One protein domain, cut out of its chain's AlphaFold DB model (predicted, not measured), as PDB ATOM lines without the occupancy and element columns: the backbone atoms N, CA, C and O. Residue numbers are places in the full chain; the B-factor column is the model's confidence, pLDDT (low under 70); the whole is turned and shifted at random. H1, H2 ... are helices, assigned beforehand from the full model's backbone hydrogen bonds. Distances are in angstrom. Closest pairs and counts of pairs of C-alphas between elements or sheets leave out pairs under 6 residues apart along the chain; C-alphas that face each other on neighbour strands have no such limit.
ATOM      1  N   ASP A   2      45.134  43.016 126.003       47.16
ATOM      2  CA  ASP A   2      44.361  42.682 127.196       47.16
ATOM      3  C   ASP A   2      44.494  41.177 127.420       47.16
ATOM      4  O   ASP A   2      44.271  40.387 126.498       47.16
ATOM      5  N   GLU A   3      44.975  40.780 128.599       56.69
ATOM      6  CA  GLU A   3      45.036  39.368 128.955       56.69
ATOM      7  C   GLU A   3      43.628  38.793 128.828       56.69
ATOM      8  O   GLU A   3      42.667  39.365 129.350       56.69
ATOM      9  N   ALA A   4      43.497  37.677 128.109       70.62
ATOM     10  CA  ALA A   4      42.235  36.965 128.039       70.62
ATOM     11  C   ALA A   4      41.742  36.724 129.476       70.62
ATOM     12  O   ALA A   4      42.443  36.149 130.308       70.62
ATOM     13  N   VAL A   5      40.558  37.240 129.795       85.12
ATOM     14  CA  VAL A   5      39.942  37.044 131.110       85.12
ATOM     15  C   VAL A   5      39.270  35.676 131.098       85.12
ATOM     16  O   VAL A   5      38.591  35.346 130.114       85.12
ATOM     17  N   SER A   6      39.463  34.882 132.157       92.50
ATOM     18  CA  SER A   6      38.863  33.548 132.250       92.50
ATOM     19  C   SER A   6      37.330  33.616 132.281       92.50
ATOM     20  O   SER A   6      36.784  34.650 132.679       92.50
ATOM     21  N   PRO A   7      36.613  32.562 131.849       94.50
ATOM     22  CA  PRO A   7      35.150  32.545 131.831       94.50
ATOM     23  C   PRO A   7      34.508  32.951 133.166       94.50
ATOM     24  O   PRO A   7      33.652  33.838 133.183       94.50
ATOM     25  N   LEU A   8      34.965  32.391 134.293       95.25
ATOM     26  CA  LEU A   8      34.437  32.763 135.610       95.25
ATOM     27  C   LEU A   8      34.778  34.208 135.971       95.25
ATOM     28  O   LEU A   8      33.916  34.942 136.452       95.25
ATOM     29  N   ASP A   9      36.007  34.652 135.705       94.50
ATOM     30  CA  ASP A   9      36.409  36.024 136.014       94.50
ATOM     31  C   ASP A   9      35.636  37.058 135.174       94.50
ATOM     32  O   ASP A   9      35.442  38.180 135.639       94.50
ATOM     33  N   ARG A  10      35.152  36.708 133.972       94.12
ATOM     34  CA  ARG A  10      34.255  37.582 133.187       94.12
ATOM     35  C   ARG A  10      32.925  37.803 133.901       94.12
ATOM     36  O   ARG A  10      32.462  38.938 133.953       94.12
ATOM     37  N   ILE A  11      32.344  36.747 134.473       95.38
ATOM     38  CA  ILE A  11      31.091  36.838 135.234       95.38
ATOM     39  C   ILE A  11      31.312  37.646 136.514       95.38
ATOM     40  O   ILE A  11      30.584  38.597 136.778       95.38
ATOM     41  N   LEU A  12      32.358  37.319 137.278       94.88
ATOM     42  CA  LEU A  12      32.647  37.957 138.569       94.88
ATOM     43  C   LEU A  12      33.013  39.447 138.452       94.88
ATOM     44  O   LEU A  12      32.926  40.176 139.436       94.88
ATOM     45  N   LYS A  13      33.449  39.904 137.272       94.62
ATOM     46  CA  LYS A  13      33.749  41.317 136.984       94.62
ATOM     47  C   LYS A  13      32.590  42.054 136.307       94.62
ATOM     48  O   LYS A  13      32.742  43.233 135.985       94.62
ATOM     49  N   HIS A  14      31.463  41.389 136.048       94.75
ATOM     50  CA  HIS A  14      30.321  42.026 135.405       94.75
ATOM     51  C   HIS A  14      29.742  43.134 136.312       94.75
ATOM     52  O   HIS A  14      29.598  42.906 137.511       94.75
ATOM     53  N   PRO A  15      29.368  44.321 135.789       94.38
ATOM     54  CA  PRO A  15      28.900  45.438 136.622       94.38
ATOM     55  C   PRO A  15      27.668  45.130 137.483       94.38
ATOM     56  O   PRO A  15      27.493  45.722 138.540       94.38
ATOM     57  N   SER A  16      26.812  44.220 137.015       91.44
ATOM     58  CA  SER A  16      25.593  43.779 137.710       91.44
ATOM     59  C   SER A  16      25.785  42.494 138.522       91.44
ATOM     60  O   SER A  16      24.799  41.857 138.873       91.44
ATOM     61  N   PHE A  17      27.024  42.042 138.728       94.19
ATOM     62  CA  PHE A  17      27.285  40.833 139.499       94.19
ATOM     63  C   PHE A  17      27.069  41.086 140.992       94.19
ATOM     64  O   PHE A  17      27.736  41.928 141.593       94.19
ATOM     65  N   GLU A  18      26.202  40.276 141.589       93.56
ATOM     66  CA  GLU A  18      26.094  40.118 143.032       93.56
ATOM     67  C   GLU A  18      26.363  38.649 143.389       93.56
ATOM     68  O   GLU A  18      25.964  37.752 142.644       93.56
ATOM     69  N   PRO A  19      27.099  38.354 144.475       94.62
ATOM     70  CA  PRO A  19      27.479  36.986 144.793       94.62
ATOM     71  C   PRO A  19      26.299  36.183 145.346       94.62
ATOM     72  O   PRO A  19      25.691  36.552 146.353       94.62
ATOM     73  N   PHE A  20      26.063  35.001 144.773       96.00
ATOM     74  CA  PHE A  20      25.161  34.028 145.377       96.00
ATOM     75  C   PHE A  20      25.759  33.505 146.681       96.00
ATOM     76  O   PHE A  20      26.820  32.876 146.704       96.00
ATOM     77  N   SER A  21      25.084  33.801 147.787       93.38
ATOM     78  CA  SER A  21      25.610  33.595 149.133       93.38
ATOM     79  C   SER A  21      24.515  33.164 150.119       93.38
ATOM     80  O   SER A  21      23.362  32.942 149.750       93.38
ATOM     81  N   GLY A  22      24.886  32.957 151.385       93.50
ATOM     82  CA  GLY A  22      23.963  32.537 152.442       93.50
ATOM     83  C   GLY A  22      23.764  31.016 152.561       93.50
ATOM     84  O   GLY A  22      24.508  30.235 151.961       93.50
ATOM     85  N   PRO A  23      22.777  30.572 153.367       95.00
ATOM     86  CA  PRO A  23      22.591  29.158 153.702       95.00
ATOM     87  C   PRO A  23      22.394  28.263 152.477       95.00
ATOM     88  O   PRO A  23      23.028  27.216 152.370       95.00
ATOM     89  N   LYS A  24      21.586  28.709 151.506       95.69
ATOM     90  CA  LYS A  24      21.357  27.938 150.281       95.69
ATOM     91  C   LYS A  24      22.637  27.803 149.450       95.69
ATOM     92  O   LYS A  24      22.908  26.715 148.959       95.69
ATOM     93  N   ALA A  25      23.467  28.842 149.342       96.50
ATOM     94  CA  ALA A  25      24.752  28.732 148.646       96.50
ATOM     95  C   ALA A  25      25.676  27.686 149.294       96.50
ATOM     96  O   ALA A  25      26.340  26.933 148.581       96.50
ATOM     97  N   TYR A  26      25.674  27.584 150.628       97.00
ATOM     98  CA  TYR A  26      26.413  26.542 151.345       97.00
ATOM     99  C   TYR A  26      25.873  25.134 151.047       97.00
ATOM    100  O   TYR A  26      26.652  24.227 150.764       97.00
ATOM    101  N   GLU A  27      24.551  24.951 151.040       97.12
ATOM    102  CA  GLU A  27      23.927  23.669 150.678       97.12
ATOM    103  C   GLU A  27      24.305  23.220 149.258       97.12
ATOM    104  O   GLU A  27      24.678  22.063 149.051       97.12
ATOM    105  N   ILE A  28      24.251  24.135 148.282       98.06
ATOM    106  CA  ILE A  28      24.648  23.835 146.899       98.06
ATOM    107  C   ILE A  28      26.148  23.537 146.820       98.06
ATOM    108  O   ILE A  28      26.540  22.610 146.114       98.06
ATOM    109  N   LEU A  29      26.992  24.268 147.557       97.44
ATOM    110  CA  LEU A  29      28.437  24.040 147.583       97.44
ATOM    111  C   LEU A  29      28.790  22.623 148.049       97.44
ATOM    112  O   LEU A  29      29.640  21.981 147.432       97.44
ATOM    113  N   GLU A  30      28.161  22.129 149.114       97.12
ATOM    114  CA  GLU A  30      28.451  20.786 149.628       97.12
ATOM    115  C   GLU A  30      28.070  19.701 148.613       97.12
ATOM    116  O   GLU A  30      28.888  18.828 148.309       97.12
ATOM    117  N   LYS A  31      26.897  19.821 147.980       97.44
ATOM    118  CA  LYS A  31      26.482  18.910 146.900       97.44
ATOM    119  C   LYS A  31      27.385  19.010 145.667       97.44
ATOM    120  O   LYS A  31      27.744  17.999 145.064       97.44
ATOM    121  N   ALA A  32      27.792  20.223 145.293       97.75
ATOM    122  CA  ALA A  32      28.677  20.450 144.157       97.75
ATOM    123  C   ALA A  32      30.064  19.836 144.389       97.75
ATOM    124  O   ALA A  32      30.606  19.220 143.477       97.75
ATOM    125  N   LYS A  33      30.629  19.939 145.601       96.62
ATOM    126  CA  LYS A  33      31.907  19.293 145.950       96.62
ATOM    127  C   LYS A  33      31.840  17.774 145.845       96.62
ATOM    128  O   LYS A  33      32.819  17.162 145.428       96.62
ATOM    129  N   GLU A  34      30.716  17.168 146.220       96.19
ATOM    130  CA  GLU A  34      30.517  15.725 146.075       96.19
ATOM    131  C   GLU A  34      30.490  15.321 144.594       96.19
ATOM    132  O   GLU A  34      31.214  14.411 144.176       96.19
ATOM    133  N   ARG A  35      29.718  16.051 143.779       96.06
ATOM    134  CA  ARG A  35      29.575  15.780 142.343       96.06
ATOM    135  C   ARG A  35      30.846  16.078 141.540       96.06
ATOM    136  O   ARG A  35      31.179  15.334 140.621       96.06
ATOM    137  N   LEU A  36      31.573  17.131 141.906       97.00
ATOM    138  CA  LEU A  36      32.768  17.647 141.227       97.00
ATOM    139  C   LEU A  36      34.047  17.374 142.031       97.00
ATOM    140  O   LEU A  36      34.973  18.182 142.044       97.00
ATOM    141  N   LYS A  37      34.126  16.227 142.712       95.19
ATOM    142  CA  LYS A  37      35.223  15.883 143.640       95.19
ATOM    143  C   LYS A  37      36.640  15.952 143.054       95.19
ATOM    144  O   LYS A  37      37.600  16.083 143.808       95.19
ATOM    145  N   ASN A  38      36.766  15.844 141.731       95.50
ATOM    146  CA  ASN A  38      38.043  15.886 141.015       95.50
ATOM    147  C   ASN A  38      38.389  17.281 140.472       95.50
ATOM    148  O   ASN A  38      39.494  17.471 139.967       95.50
ATOM    149  N   SER A  39      37.469  18.239 140.565       96.19
ATOM    150  CA  SER A  39      37.672  19.598 140.074       96.19
ATOM    151  C   SER A  39      38.368  20.476 141.108       96.19
ATOM    152  O   SER A  39      38.409  20.196 142.311       96.19
ATOM    153  N   ASN A  40      38.931  21.585 140.635       95.88
ATOM    154  CA  ASN A  40      39.586  22.549 141.506       95.88
ATOM    155  C   ASN A  40      38.570  23.203 142.466       95.88
ATOM    156  O   ASN A  40      37.589  23.813 142.044       95.88
ATOM    157  N   LYS A  41      38.845  23.139 143.774       96.25
ATOM    158  CA  LYS A  41      37.971  23.703 144.817       96.25
ATOM    159  C   LYS A  41      37.715  25.202 144.654       96.25
ATOM    160  O   LYS A  41      36.612  25.654 144.948       96.25
ATOM    161  N   GLN A  42      38.710  25.966 144.204       95.94
ATOM    162  CA  GLN A  42      38.561  27.402 143.982       95.94
ATOM    163  C   GLN A  42      37.607  27.691 142.822       95.94
ATOM    164  O   GLN A  42      36.823  28.633 142.911       95.94
ATOM    165  N   ASP A  43      37.637  26.869 141.775       97.12
ATOM    166  CA  ASP A  43      36.750  27.027 140.621       97.12
ATOM    167  C   ASP A  43      35.313  26.684 141.012       97.12
ATOM    168  O   ASP A  43      34.405  27.434 140.675       97.12
ATOM    169  N   ILE A  44      35.106  25.639 141.826       98.19
ATOM    170  CA  ILE A  44      33.785  25.322 142.396       98.19
ATOM    171  C   ILE A  44      33.265  26.499 143.232       98.19
ATOM    172  O   ILE A  44      32.127  26.922 143.055       98.19
ATOM    173  N   LEU A  45      34.090  27.069 144.121       97.56
ATOM    174  CA  LEU A  45      33.696  28.217 144.948       97.56
ATOM    175  C   LEU A  45      33.332  29.444 144.099       97.56
ATOM    176  O   LEU A  45      32.301  30.075 144.339       97.56
ATOM    177  N   LYS A  46      34.154  29.770 143.094       97.62
ATOM    178  CA  LYS A  46      33.881  30.862 142.149       97.62
ATOM    179  C   LYS A  46      32.606  30.596 141.347       97.62
ATOM    180  O   LYS A  46      31.788  31.499 141.215       97.62
ATOM    181  N   ALA A  47      32.408  29.370 140.870       98.06
ATOM    182  CA  ALA A  47      31.230  28.969 140.112       98.06
ATOM    183  C   ALA A  47      29.946  29.062 140.951       98.06
ATOM    184  O   ALA A  47      28.951  29.595 140.469       98.06
ATOM    185  N   ILE A  48      29.980  28.658 142.223       98.06
ATOM    186  CA  ILE A  48      28.853  28.839 143.152       98.06
ATOM    187  C   ILE A  48      28.553  30.323 143.358       98.06
ATOM    188  O   ILE A  48      27.421  30.740 143.146       98.06
ATOM    189  N   SER A  49      29.564  31.124 143.710       97.31
ATOM    190  CA  SER A  49      29.403  32.573 143.911       97.31
ATOM    191  C   SER A  49      28.833  33.253 142.662       97.31
ATOM    192  O   SER A  49      27.936  34.089 142.746       97.31
ATOM    193  N   SER A  50      29.287  32.824 141.483       96.94
ATOM    194  CA  SER A  50      28.852  33.372 140.203       96.94
ATOM    195  C   SER A  50      27.370  33.131 139.885       96.94
ATOM    196  O   SER A  50      26.854  33.785 138.985       96.94
ATOM    197  N   LEU A  51      26.657  32.230 140.582       96.81
ATOM    198  CA  LEU A  51      25.222  31.988 140.354       96.81
ATOM    199  C   LEU A  51      24.349  33.228 140.597       96.81
ATOM    200  O   LEU A  51      23.230  33.275 140.096       96.81
ATOM    201  N   GLY A  52      24.852  34.235 141.314       94.94
ATOM    202  CA  GLY A  52      24.131  35.497 141.510       94.94
ATOM    203  C   GLY A  52      24.169  36.400 140.270       94.94
ATOM    204  O   GLY A  52      23.570  37.468 140.242       94.94
ATOM    205  N   PHE A  53      24.814  35.939 139.194       95.12
ATOM    206  CA  PHE A  53      24.636  36.472 137.854       95.12
ATOM    207  C   PHE A  53      24.377  35.339 136.854       95.12
ATOM    208  O   PHE A  53      25.237  34.490 136.601       95.12
ATOM    209  N   ILE A  54      23.176  35.329 136.276       93.75
ATOM    210  CA  ILE A  54      22.712  34.311 135.327       93.75
ATOM    211  C   ILE A  54      22.758  34.883 133.912       93.75
ATOM    212  O   ILE A  54      22.154  35.916 133.626       93.75
ATOM    213  N   THR A  55      23.492  34.200 133.036       93.44
ATOM    214  CA  THR A  55      23.665  34.554 131.624       93.44
ATOM    215  C   THR A  55      22.548  33.968 130.762       93.44
ATOM    216  O   THR A  55      21.825  33.072 131.194       93.44
ATOM    217  N   GLU A  56      22.425  34.434 129.516       93.56
ATOM    218  CA  GLU A  56      21.492  33.872 128.525       93.56
ATOM    219  C   GLU A  56      21.695  32.363 128.315       93.56
ATOM    220  O   GLU A  56      20.722  31.612 128.275       93.56
ATOM    221  N   GLU A  57      22.945  31.897 128.290       93.75
ATOM    222  CA  GLU A  57      23.246  30.470 128.160       93.75
ATOM    223  C   GLU A  57      22.743  29.663 129.368       93.75
ATOM    224  O   GLU A  57      22.215  28.558 129.218       93.75
ATOM    225  N   ASP A  58      22.844  30.222 130.575       95.25
ATOM    226  CA  ASP A  58      22.337  29.564 131.780       95.25
ATOM    227  C   ASP A  58      20.810  29.418 131.743       95.25
ATOM    228  O   ASP A  58      20.288  28.392 132.189       95.25
ATOM    229  N   TYR A  59      20.088  30.395 131.171       95.06
ATOM    230  CA  TYR A  59      18.645  30.279 130.935       95.06
ATOM    231  C   TYR A  59      18.337  29.093 130.023       95.06
ATOM    232  O   TYR A  59      17.538  28.221 130.369       95.06
ATOM    233  N   GLU A  60      18.968  29.025 128.858       94.88
ATOM    234  CA  GLU A  60      18.725  27.932 127.915       94.88
ATOM    235  C   GLU A  60      19.033  26.571 128.550       94.88
ATOM    236  O   GLU A  60      18.232  25.632 128.465       94.88
ATOM    237  N   ARG A  61      20.152  26.492 129.274       94.94
ATOM    238  CA  ARG A  61      20.600  25.288 129.969       94.94
ATOM    239  C   ARG A  61      19.615  24.842 131.039       94.94
ATOM    240  O   ARG A  61      19.199  23.683 131.027       94.94
ATOM    241  N   ILE A  62      19.190  25.738 131.927       95.75
ATOM    242  CA  ILE A  62      18.285  25.378 133.024       95.75
ATOM    243  C   ILE A  62      16.920  24.921 132.499       95.75
ATOM    244  O   ILE A  62      16.347  23.949 133.000       95.75
ATOM    245  N   PHE A  63      16.415  25.573 131.445       96.00
ATOM    246  CA  PHE A  63      15.144  25.209 130.826       96.00
ATOM    247  C   PHE A  63      15.214  23.883 130.072       96.00
ATOM    248  O   PHE A  63      14.224  23.150 130.077       96.00
ATOM    249  N   LYS A  64      16.354  23.564 129.458       95.31
ATOM    250  CA  LYS A  64      16.583  22.274 128.806       95.31
ATOM    251  C   LYS A  64      16.670  21.144 129.834       95.31
ATOM    252  O   LYS A  64      15.869  20.211 129.783       95.31
ATOM    253  N   ILE A  65      17.569  21.274 130.807       94.56
ATOM    254  CA  ILE A  65      17.851  20.226 131.796       94.56
ATOM    255  C   ILE A  65      16.612  19.900 132.627       94.56
ATOM    256  O   ILE A  65      16.342  18.731 132.885       94.56
ATOM    257  N   GLN A  66      15.794  20.889 133.008       95.62
ATOM    258  CA  GLN A  66      14.578  20.580 133.770       95.62
ATOM    259  C   GLN A  66      13.594  19.680 133.004       95.62
ATOM    260  O   GLN A  66      12.833  18.957 133.644       95.62
ATOM    261  N   GLN A  67      13.553  19.738 131.664       92.31
ATOM    262  CA  GLN A  67      12.662  18.872 130.886       92.31
ATOM    263  C   GLN A  67      13.211  17.449 130.838       92.31
ATOM    264  O   GLN A  67      12.435  16.500 130.936       92.31
ATOM    265  N   GLU A  68      14.531  17.315 130.725       93.25
ATOM    266  CA  GLU A  68      15.240  16.033 130.701       93.25
ATOM    267  C   GLU A  68      15.168  15.332 132.068       93.25
ATOM    268  O   GLU A  68      14.858  14.145 132.138       93.25
ATOM    269  N   ASN A  69      15.340  16.086 133.157       95.19
ATOM    270  CA  ASN A  69      15.429  15.553 134.518       95.19
ATOM    271  C   ASN A  69      14.084  15.531 135.266       95.19
ATOM    272  O   ASN A  69      14.037  15.192 136.447       95.19
ATOM    273  N   CYS A  70      12.964  15.906 134.637       95.06
ATOM    274  CA  CYS A  70      11.676  15.924 135.331       95.06
ATOM    275  C   CYS A  70      11.235  14.510 135.749       95.06
ATOM    276  O   CYS A  70      10.776  13.720 134.928       95.06
ATOM    277  N   GLU A  71      11.221  14.245 137.055       94.62
ATOM    278  CA  GLU A  71      10.777  12.966 137.637       94.62
ATOM    279  C   GLU A  71       9.262  12.717 137.540       94.62
ATOM    280  O   GLU A  71       8.760  11.679 137.964       94.62
ATOM    281  N   ARG A  72       8.490  13.699 137.051       95.06
ATOM    282  CA  ARG A  72       7.014  13.664 137.000       95.06
ATOM    283  C   ARG A  72       6.349  13.382 138.358       95.06
ATOM    284  O   ARG A  72       5.193  12.983 138.413       95.06
ATOM    285  N   ASP A 169      19.837  20.339 141.801       96.12
ATOM    286  CA  ASP A 169      20.550  19.757 140.656       96.12
ATOM    287  C   ASP A 169      20.667  20.747 139.500       96.12
ATOM    288  O   ASP A 169      21.735  20.872 138.913       96.12
ATOM    289  N   LEU A 170      19.615  21.518 139.216       97.44
ATOM    290  CA  LEU A 170      19.651  22.545 138.175       97.44
ATOM    291  C   LEU A 170      20.735  23.608 138.414       97.44
ATOM    292  O   LEU A 170      21.405  24.016 137.466       97.44
ATOM    293  N   LEU A 171      20.942  24.038 139.665       97.62
ATOM    294  CA  LEU A 171      22.036  24.959 139.999       97.62
ATOM    295  C   LEU A 171      23.396  24.280 139.856       97.62
ATOM    296  O   LEU A 171      24.340  24.872 139.334       97.62
ATOM    297  N   ILE A 172      23.499  23.028 140.300       97.31
ATOM    298  CA  ILE A 172      24.742  22.259 140.231       97.31
ATOM    299  C   ILE A 172      25.155  22.012 138.776       97.31
ATOM    300  O   ILE A 172      26.347  21.979 138.487       97.31
ATOM    301  N   GLU A 173      24.217  21.883 137.842       96.88
ATOM    302  CA  GLU A 173      24.525  21.761 136.411       96.88
ATOM    303  C   GLU A 173      25.144  23.036 135.835       96.88
ATOM    304  O   GLU A 173      26.117  22.961 135.083       96.88
ATOM    305  N   ILE A 174      24.642  24.209 136.230       97.69
ATOM    306  CA  ILE A 174      25.259  25.495 135.871       97.69
ATOM    307  C   ILE A 174      26.679  25.570 136.446       97.69
ATOM    308  O   ILE A 174      27.628  25.892 135.734       97.69
ATOM    309  N   VAL A 175      26.846  25.211 137.722       98.12
ATOM    310  CA  VAL A 175      28.160  25.176 138.387       98.12
ATOM    311  C   VAL A 175      29.112  24.227 137.659       98.12
ATOM    312  O   VAL A 175      30.240  24.603 137.360       98.12
ATOM    313  N   SER A 176      28.648  23.023 137.330       97.38
ATOM    314  CA  SER A 176      29.428  22.000 136.624       97.38
ATOM    315  C   SER A 176      29.860  22.487 135.245       97.38
ATOM    316  O   SER A 176      31.008  22.283 134.852       97.38
ATOM    317  N   HIS A 177      28.967  23.178 134.530       97.19
ATOM    318  CA  HIS A 177      29.290  23.782 133.247       97.19
ATOM    319  C   HIS A 177      30.390  24.834 133.377       97.19
ATOM    320  O   HIS A 177      31.427  24.719 132.728       97.19
ATOM    321  N   ARG A 178      30.212  25.805 134.276       97.38
ATOM    322  CA  ARG A 178      31.168  26.901 134.473       97.38
ATOM    323  C   ARG A 178      32.537  26.400 134.941       97.38
ATOM    324  O   ARG A 178      33.561  26.906 134.492       97.38
ATOM    325  N   VAL A 179      32.571  25.376 135.798       97.88
ATOM    326  CA  VAL A 179      33.818  24.702 136.196       97.88
ATOM    327  C   VAL A 179      34.478  24.028 134.992       97.88
ATOM    328  O   VAL A 179      35.676  24.209 134.785       97.88
ATOM    329  N   SER A 180      33.711  23.310 134.163       96.12
ATOM    330  CA  SER A 180      34.254  22.686 132.952       96.12
ATOM    331  C   SER A 180      34.811  23.712 131.963       96.12
ATOM    332  O   SER A 180      35.810  23.424 131.305       96.12
ATOM    333  N   GLU A 181      34.185  24.880 131.821       95.50
ATOM    334  CA  GLU A 181      34.687  25.950 130.956       95.50
ATOM    335  C   GLU A 181      35.981  26.561 131.494       95.50
ATOM    336  O   GLU A 181      36.923  26.781 130.732       95.50
ATOM    337  N   GLU A 182      36.062  26.785 132.806       95.75
ATOM    338  CA  GLU A 182      37.269  27.303 133.455       95.75
ATOM    339  C   GLU A 182      38.449  26.324 133.325       95.75
ATOM    340  O   GLU A 182      39.585  26.730 133.063       95.75
ATOM    341  N   GLU A 183      38.189  25.022 133.466       94.62
ATOM    342  CA  GLU A 183      39.190  23.970 133.282       94.62
ATOM    343  C   GLU A 183      39.721  23.940 131.846       94.62
ATOM    344  O   GLU A 183      40.939  24.012 131.657       94.62
ATOM    345  N   LYS A 184      38.827  23.947 130.847       93.31
ATOM    346  CA  LYS A 184      39.203  24.021 129.424       93.31
ATOM    347  C   LYS A 184      40.026  25.269 129.124       93.31
ATOM    348  O   LYS A 184      41.119  25.166 128.578       93.31
ATOM    349  N   TYR A 185      39.557  26.435 129.571       92.38
ATOM    350  CA  TYR A 185      40.266  27.701 129.391       92.38
ATOM    351  C   TYR A 185      41.697  27.647 129.940       92.38
ATOM    352  O   TYR A 185      42.654  28.113 129.311       92.38
ATOM    353  N   ARG A 186      41.865  27.073 131.133       89.31
ATOM    354  CA  ARG A 186      43.173  26.947 131.772       89.31
ATOM    355  C   ARG A 186      44.083  25.979 131.021       89.31
ATOM    356  O   ARG A 186      45.277  26.264 130.914       89.31
ATOM    357  N   ASP A 187      43.556  24.872 130.516       87.62
ATOM    358  CA  ASP A 187      44.338  23.895 129.758       87.62
ATOM    359  C   ASP A 187      44.762  24.450 128.391       87.62
ATOM    360  O   ASP A 187      45.948  24.379 128.057       87.62
ATOM    361  N   ASP A 188      43.872  25.154 127.689       84.62
ATOM    362  CA  ASP A 188      44.184  25.873 126.445       84.62
ATOM    363  C   ASP A 188      45.243  26.964 126.667       84.62
ATOM    364  O   ASP A 188      46.190  27.128 125.886       84.62
ATOM    365  N   THR A 189      45.137  27.698 127.778       83.50
ATOM    366  CA  THR A 189      46.106  28.740 128.147       83.50
ATOM    367  C   THR A 189      47.474  28.140 128.471       83.50
ATOM    368  O   THR A 189      48.503  28.676 128.046       83.50
ATOM    369  N   LYS A 190      47.523  27.021 129.207       81.25
ATOM    370  CA  LYS A 190      48.772  26.297 129.491       81.25
ATOM    371  C   LYS A 190      49.407  25.775 128.210       81.25
ATOM    372  O   LYS A 190      50.609  25.959 128.026       81.25
ATOM    373  N   PHE A 191      48.613  25.173 127.326       77.06
ATOM    374  CA  PHE A 191      49.067  24.689 126.026       77.06
ATOM    375  C   PHE A 191      49.679  25.826 125.201       77.06
ATOM    376  O   PHE A 191      50.827  25.738 124.759       77.06
ATOM    377  N   THR A 192      48.970  26.952 125.091       77.50
ATOM    378  CA  THR A 192      49.440  28.145 124.372       77.50
ATOM    379  C   THR A 192      50.745  28.690 124.961       77.50
ATOM    380  O   THR A 192      51.700  28.933 124.224       77.50
ATOM    381  N   ARG A 193      50.832  28.836 126.292       78.06
ATOM    382  CA  ARG A 193      52.050  29.305 126.980       78.06
ATOM    383  C   ARG A 193      53.229  28.351 126.785       78.06
ATOM    384  O   ARG A 193      54.338  28.817 126.537       78.06
ATOM    385  N   SER A 194      52.998  27.041 126.858       74.81
ATOM    386  CA  SER A 194      54.029  26.021 126.626       74.81
ATOM    387  C   SER A 194      54.630  26.146 125.222       74.81
ATOM    388  O   SER A 194      55.849  26.244 125.069       74.81
ATOM    389  N   ASN A 195      53.775  26.256 124.200       78.50
ATOM    390  CA  ASN A 195      54.208  26.406 122.810       78.50
ATOM    391  C   ASN A 195      54.941  27.733 122.564       78.50
ATOM    392  O   ASN A 195      55.964  27.753 121.878       78.50
ATOM    393  N   LEU A 196      54.470  28.840 123.150       76.25
ATOM    394  CA  LEU A 196      55.158  30.132 123.073       76.25
ATOM    395  C   LEU A 196      56.553  30.069 123.703       76.25
ATOM    396  O   LEU A 196      57.517  30.507 123.076       76.25
ATOM    397  N   ASN A 197      56.680  29.475 124.892       78.44
ATOM    398  CA  ASN A 197      57.969  29.302 125.564       78.44
ATOM    399  C   ASN A 197      58.932  28.442 124.732       78.44
ATOM    400  O   ASN A 197      60.114  28.765 124.635       78.44
ATOM    401  N   GLN A 198      58.434  27.382 124.087       79.06
ATOM    402  CA  GLN A 198      59.237  26.541 123.200       79.06
ATOM    403  C   GLN A 198      59.715  27.303 121.957       79.06
ATOM    404  O   GLN A 198      60.876  27.209 121.573       79.06
ATOM    405  N   VAL A 199      58.859  28.120 121.344       77.12
ATOM    406  CA  VAL A 199      59.253  28.965 120.206       77.12
ATOM    407  C   VAL A 199      60.260  30.044 120.613       77.12
ATOM    408  O   VAL A 199      61.170  30.383 119.845       77.12
ATOM    409  N   GLN A 200      60.120  30.589 121.820       77.88
ATOM    410  CA  GLN A 200      61.050  31.570 122.374       77.88
ATOM    411  C   GLN A 200      62.412  30.945 122.713       77.88
ATOM    412  O   GLN A 200      63.435  31.584 122.470       77.88
ATOM    413  N   SER A 201      62.451  29.694 123.183       77.69
ATOM    414  CA  SER A 201      63.701  28.979 123.482       77.69
ATOM    415  C   SER A 201      64.468  28.511 122.237       77.69
ATOM    416  O   SER A 201      65.665  28.247 122.321       77.69
ATOM    417  N   MET A 202      63.833  28.486 121.058       79.62
ATOM    418  CA  MET A 202      64.463  28.231 119.752       79.62
ATOM    419  C   MET A 202      65.305  29.435 119.271       79.62
ATOM    420  O   MET A 202      65.070  29.994 118.200       79.62
ATOM    421  N   SER A 203      66.270  29.899 120.064       67.50
ATOM    422  CA  SER A 203      67.021  31.148 119.839       67.50
ATOM    423  C   SER A 203      67.832  31.195 118.533       67.50
ATOM    424  O   SER A 203      67.991  32.276 117.976       67.50
ATOM    425  N   ASN A 204      68.246  30.045 117.988       77.81
ATOM    426  CA  ASN A 204      69.091  29.944 116.782       77.81
ATOM    427  C   ASN A 204      68.343  29.555 115.491       77.81
ATOM    428  O   ASN A 204      68.975  29.211 114.495       77.81
ATOM    429  N   ILE A 205      67.008  29.573 115.498       78.06
ATOM    430  CA  ILE A 205      66.188  29.106 114.371       78.06
ATOM    431  C   ILE A 205      65.582  30.299 113.611       78.06
ATOM    432  O   ILE A 205      65.037  31.205 114.258       78.06
ATOM    433  N   PRO A 206      65.632  30.327 112.262       84.06
ATOM    434  CA  PRO A 206      65.021  31.385 111.465       84.06
ATOM    435  C   PRO A 206      63.529  31.583 111.769       84.06
ATOM    436  O   PRO A 206      62.774  30.634 111.978       84.06
ATOM    437  N   VAL A 207      63.068  32.837 111.734       78.94
ATOM    438  CA  VAL A 207      61.681  33.216 112.074       78.94
ATOM    439  C   VAL A 207      60.636  32.456 111.243       78.94
ATOM    440  O   VAL A 207      59.586  32.085 111.763       78.94
ATOM    441  N   TRP A 208      60.919  32.168 109.971       77.50
ATOM    442  CA  TRP A 208      59.998  31.431 109.102       77.50
ATOM    443  C   TRP A 208      59.814  29.962 109.532       77.50
ATOM    444  O   TRP A 208      58.705  29.438 109.425       77.50
ATOM    445  N   GLU A 209      60.842  29.316 110.095       78.44
ATOM    446  CA  GLU A 209      60.733  27.961 110.658       78.44
ATOM    447  C   GLU A 209      59.913  27.961 111.951       78.44
ATOM    448  O   GLU A 209      59.057  27.096 112.134       78.44
ATOM    449  N   LYS A 210      60.078  28.984 112.801       78.50
ATOM    450  CA  LYS A 210      59.224  29.191 113.985       78.50
ATOM    451  C   LYS A 210      57.751  29.370 113.604       78.50
ATOM    452  O   LYS A 210      56.869  28.798 114.240       78.50
ATOM    453  N   ILE A 211      57.476  30.127 112.539       78.19
ATOM    454  CA  ILE A 211      56.116  30.320 112.014       78.19
ATOM    455  C   ILE A 211      55.548  29.004 111.463       78.19
ATOM    456  O   ILE A 211      54.383  28.697 111.706       78.19
ATOM    457  N   ASN A 212      56.348  28.205 110.751       80.62
ATOM    458  CA  ASN A 212      55.914  26.897 110.250       80.62
ATOM    459  C   ASN A 212      55.623  25.905 111.386       80.62
ATOM    460  O   ASN A 212      54.639  25.171 111.306       80.62
ATOM    461  N   TYR A 213      56.419  25.929 112.459       77.25
ATOM    462  CA  TYR A 213      56.175  25.151 113.674       77.25
ATOM    463  C   TYR A 213      54.826  25.510 114.315       77.25
ATOM    464  O   TYR A 213      53.989  24.635 114.528       77.25
ATOM    465  N   LEU A 214      54.558  26.806 114.513       75.44
ATOM    466  CA  LEU A 214      53.277  27.286 115.045       75.44
ATOM    467  C   LEU A 214      52.085  26.923 114.142       75.44
ATOM    468  O   LEU A 214      51.051  26.492 114.646       75.44
ATOM    469  N   LYS A 215      52.235  27.032 112.813       75.44
ATOM    470  CA  LYS A 215      51.203  26.633 111.834       75.44
ATOM    471  C   LYS A 215      50.931  25.129 111.816       75.44
ATOM    472  O   LYS A 215      49.836  24.720 111.438       75.44
ATOM    473  N   LYS A 216      51.926  24.302 112.149       76.75
ATOM    474  CA  LYS A 216      51.754  22.850 112.263       76.75
ATOM    475  C   LYS A 216      50.947  22.512 113.515       76.75
ATOM    476  O   LYS A 216      49.952  21.810 113.407       76.75
ATOM    477  N   ILE A 217      51.305  23.108 114.650       73.00
ATOM    478  CA  ILE A 217      50.592  22.917 115.920       73.00
ATOM    479  C   ILE A 217      49.153  23.431 115.834       73.00
ATOM    480  O   ILE A 217      48.243  22.767 116.313       73.00
ATOM    481  N   SER A 218      48.906  24.569 115.174       64.81
ATOM    482  CA  SER A 218      47.547  25.113 115.045       64.81
ATOM    483  C   SER A 218      46.612  24.256 114.182       64.81
ATOM    484  O   SER A 218      45.404  24.449 114.236       64.81
ATOM    485  N   LYS A 219      47.153  23.355 113.349       59.69
ATOM    486  CA  LYS A 219      46.387  22.392 112.538       59.69
ATOM    487  C   LYS A 219      46.112  21.073 113.267       59.69
ATOM    488  O   LYS A 219      45.337  20.270 112.761       59.69
ATOM    489  N   GLU A 220      46.757  20.849 114.409       54.59
ATOM    490  CA  GLU A 220      46.562  19.682 115.281       54.59
ATOM    491  C   GLU A 220      45.590  19.986 116.441       54.59
ATOM    492  O   GLU A 220      45.340  19.120 117.275       54.59
ATOM    493  N   ILE A 221      45.025  21.201 116.488       47.16
ATOM    494  CA  ILE A 221      43.953  21.579 117.419       47.16
ATOM    495  C   ILE A 221      42.642  20.950 116.902       47.16
ATOM    496  O   ILE A 221      42.290  21.222 115.751       47.16
ATOM    497  N   PRO A 222      41.962  20.093 117.688       39.81
ATOM    498  CA  PRO A 222      40.687  19.486 117.301       39.81
ATOM    499  C   PRO A 222      39.545  20.502 117.167       39.81
ATOM    500  O   PRO A 222      39.575  21.541 117.866       39.81
TER     501      PRO A 222
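What this domain is: This is residues 2 to 72 and 169 to 222 of the 222 residues of an uncharacterized protein of Candidatus Bathyarchaeota archaeon (UniProt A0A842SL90). One long helix, H5, makes a shaft; H1, H2, H3 and H4 pack on its first part as a head at one end, and H6 folds back near its other end. The shaft makes the longest axis, and the helices of the head cross it. The 125 printed residues hold six named helices, H1 to H6 in order along the chain, and no named strand: all helix. The whole is loose, with a radius of gyration of the C-alphas of 19.3 A, and a rod spanning 64 by 30 by 28 A.

Where its parts are: H5, residues 169 to 201, is 47.3 A long, from C-alpha 169 at (20.550, 19.757, 140.656) to C-alpha 201 at (63.701, 28.979, 123.482). H1 is residues 7 to 12, H2 22 to 35 with 20.4 A, H3 41 to 52 with 18.5 A, and H4 56 to 68 with 19.0 A. H6, residues 207 to 217, ends with C-alpha 217 at (50.592, 22.917, 115.920).

How they stand to each other: H5 is the hub. With residues 171 to 182 alone it touches H3, closest at the C-alphas of Ala 47 and Val 175, 5.2 A, at a steep tilt of 54 degrees. H2 touches H5 with residues 28 to 32 alone, closest at the C-alphas of Ala 32 and Ile 172, 5.8 A. H4 touches residues 170 to 174 alone, closest at the C-alphas of Ile 62 and Leu 170, 6.0 A. H1 touches residues 178 to 185 alone, closest at the C-alphas of Pro 7 and Glu 182, 5.9 A. H2 and H3 form a hairpin. H6 is close to H5 but not clearly touching, at a shallow tilt of 29 degrees, opposite ways. In H1, H2, H5 and H6 every O i to N i+4 pair is within hydrogen-bond range; H3 has 7 of 8 and H4 8 of 9.

The domain as a whole: The C-alphas farthest apart, of Arg 72 and Asn 204, are 67.3 A apart. Residues 73 to 168 are not printed; C-alphas 72 and 169 are 15.3 A apart. Of the links printed whole none is long. Residues 2 to 3, 203 and 218 to 222 have pLDDT under 70.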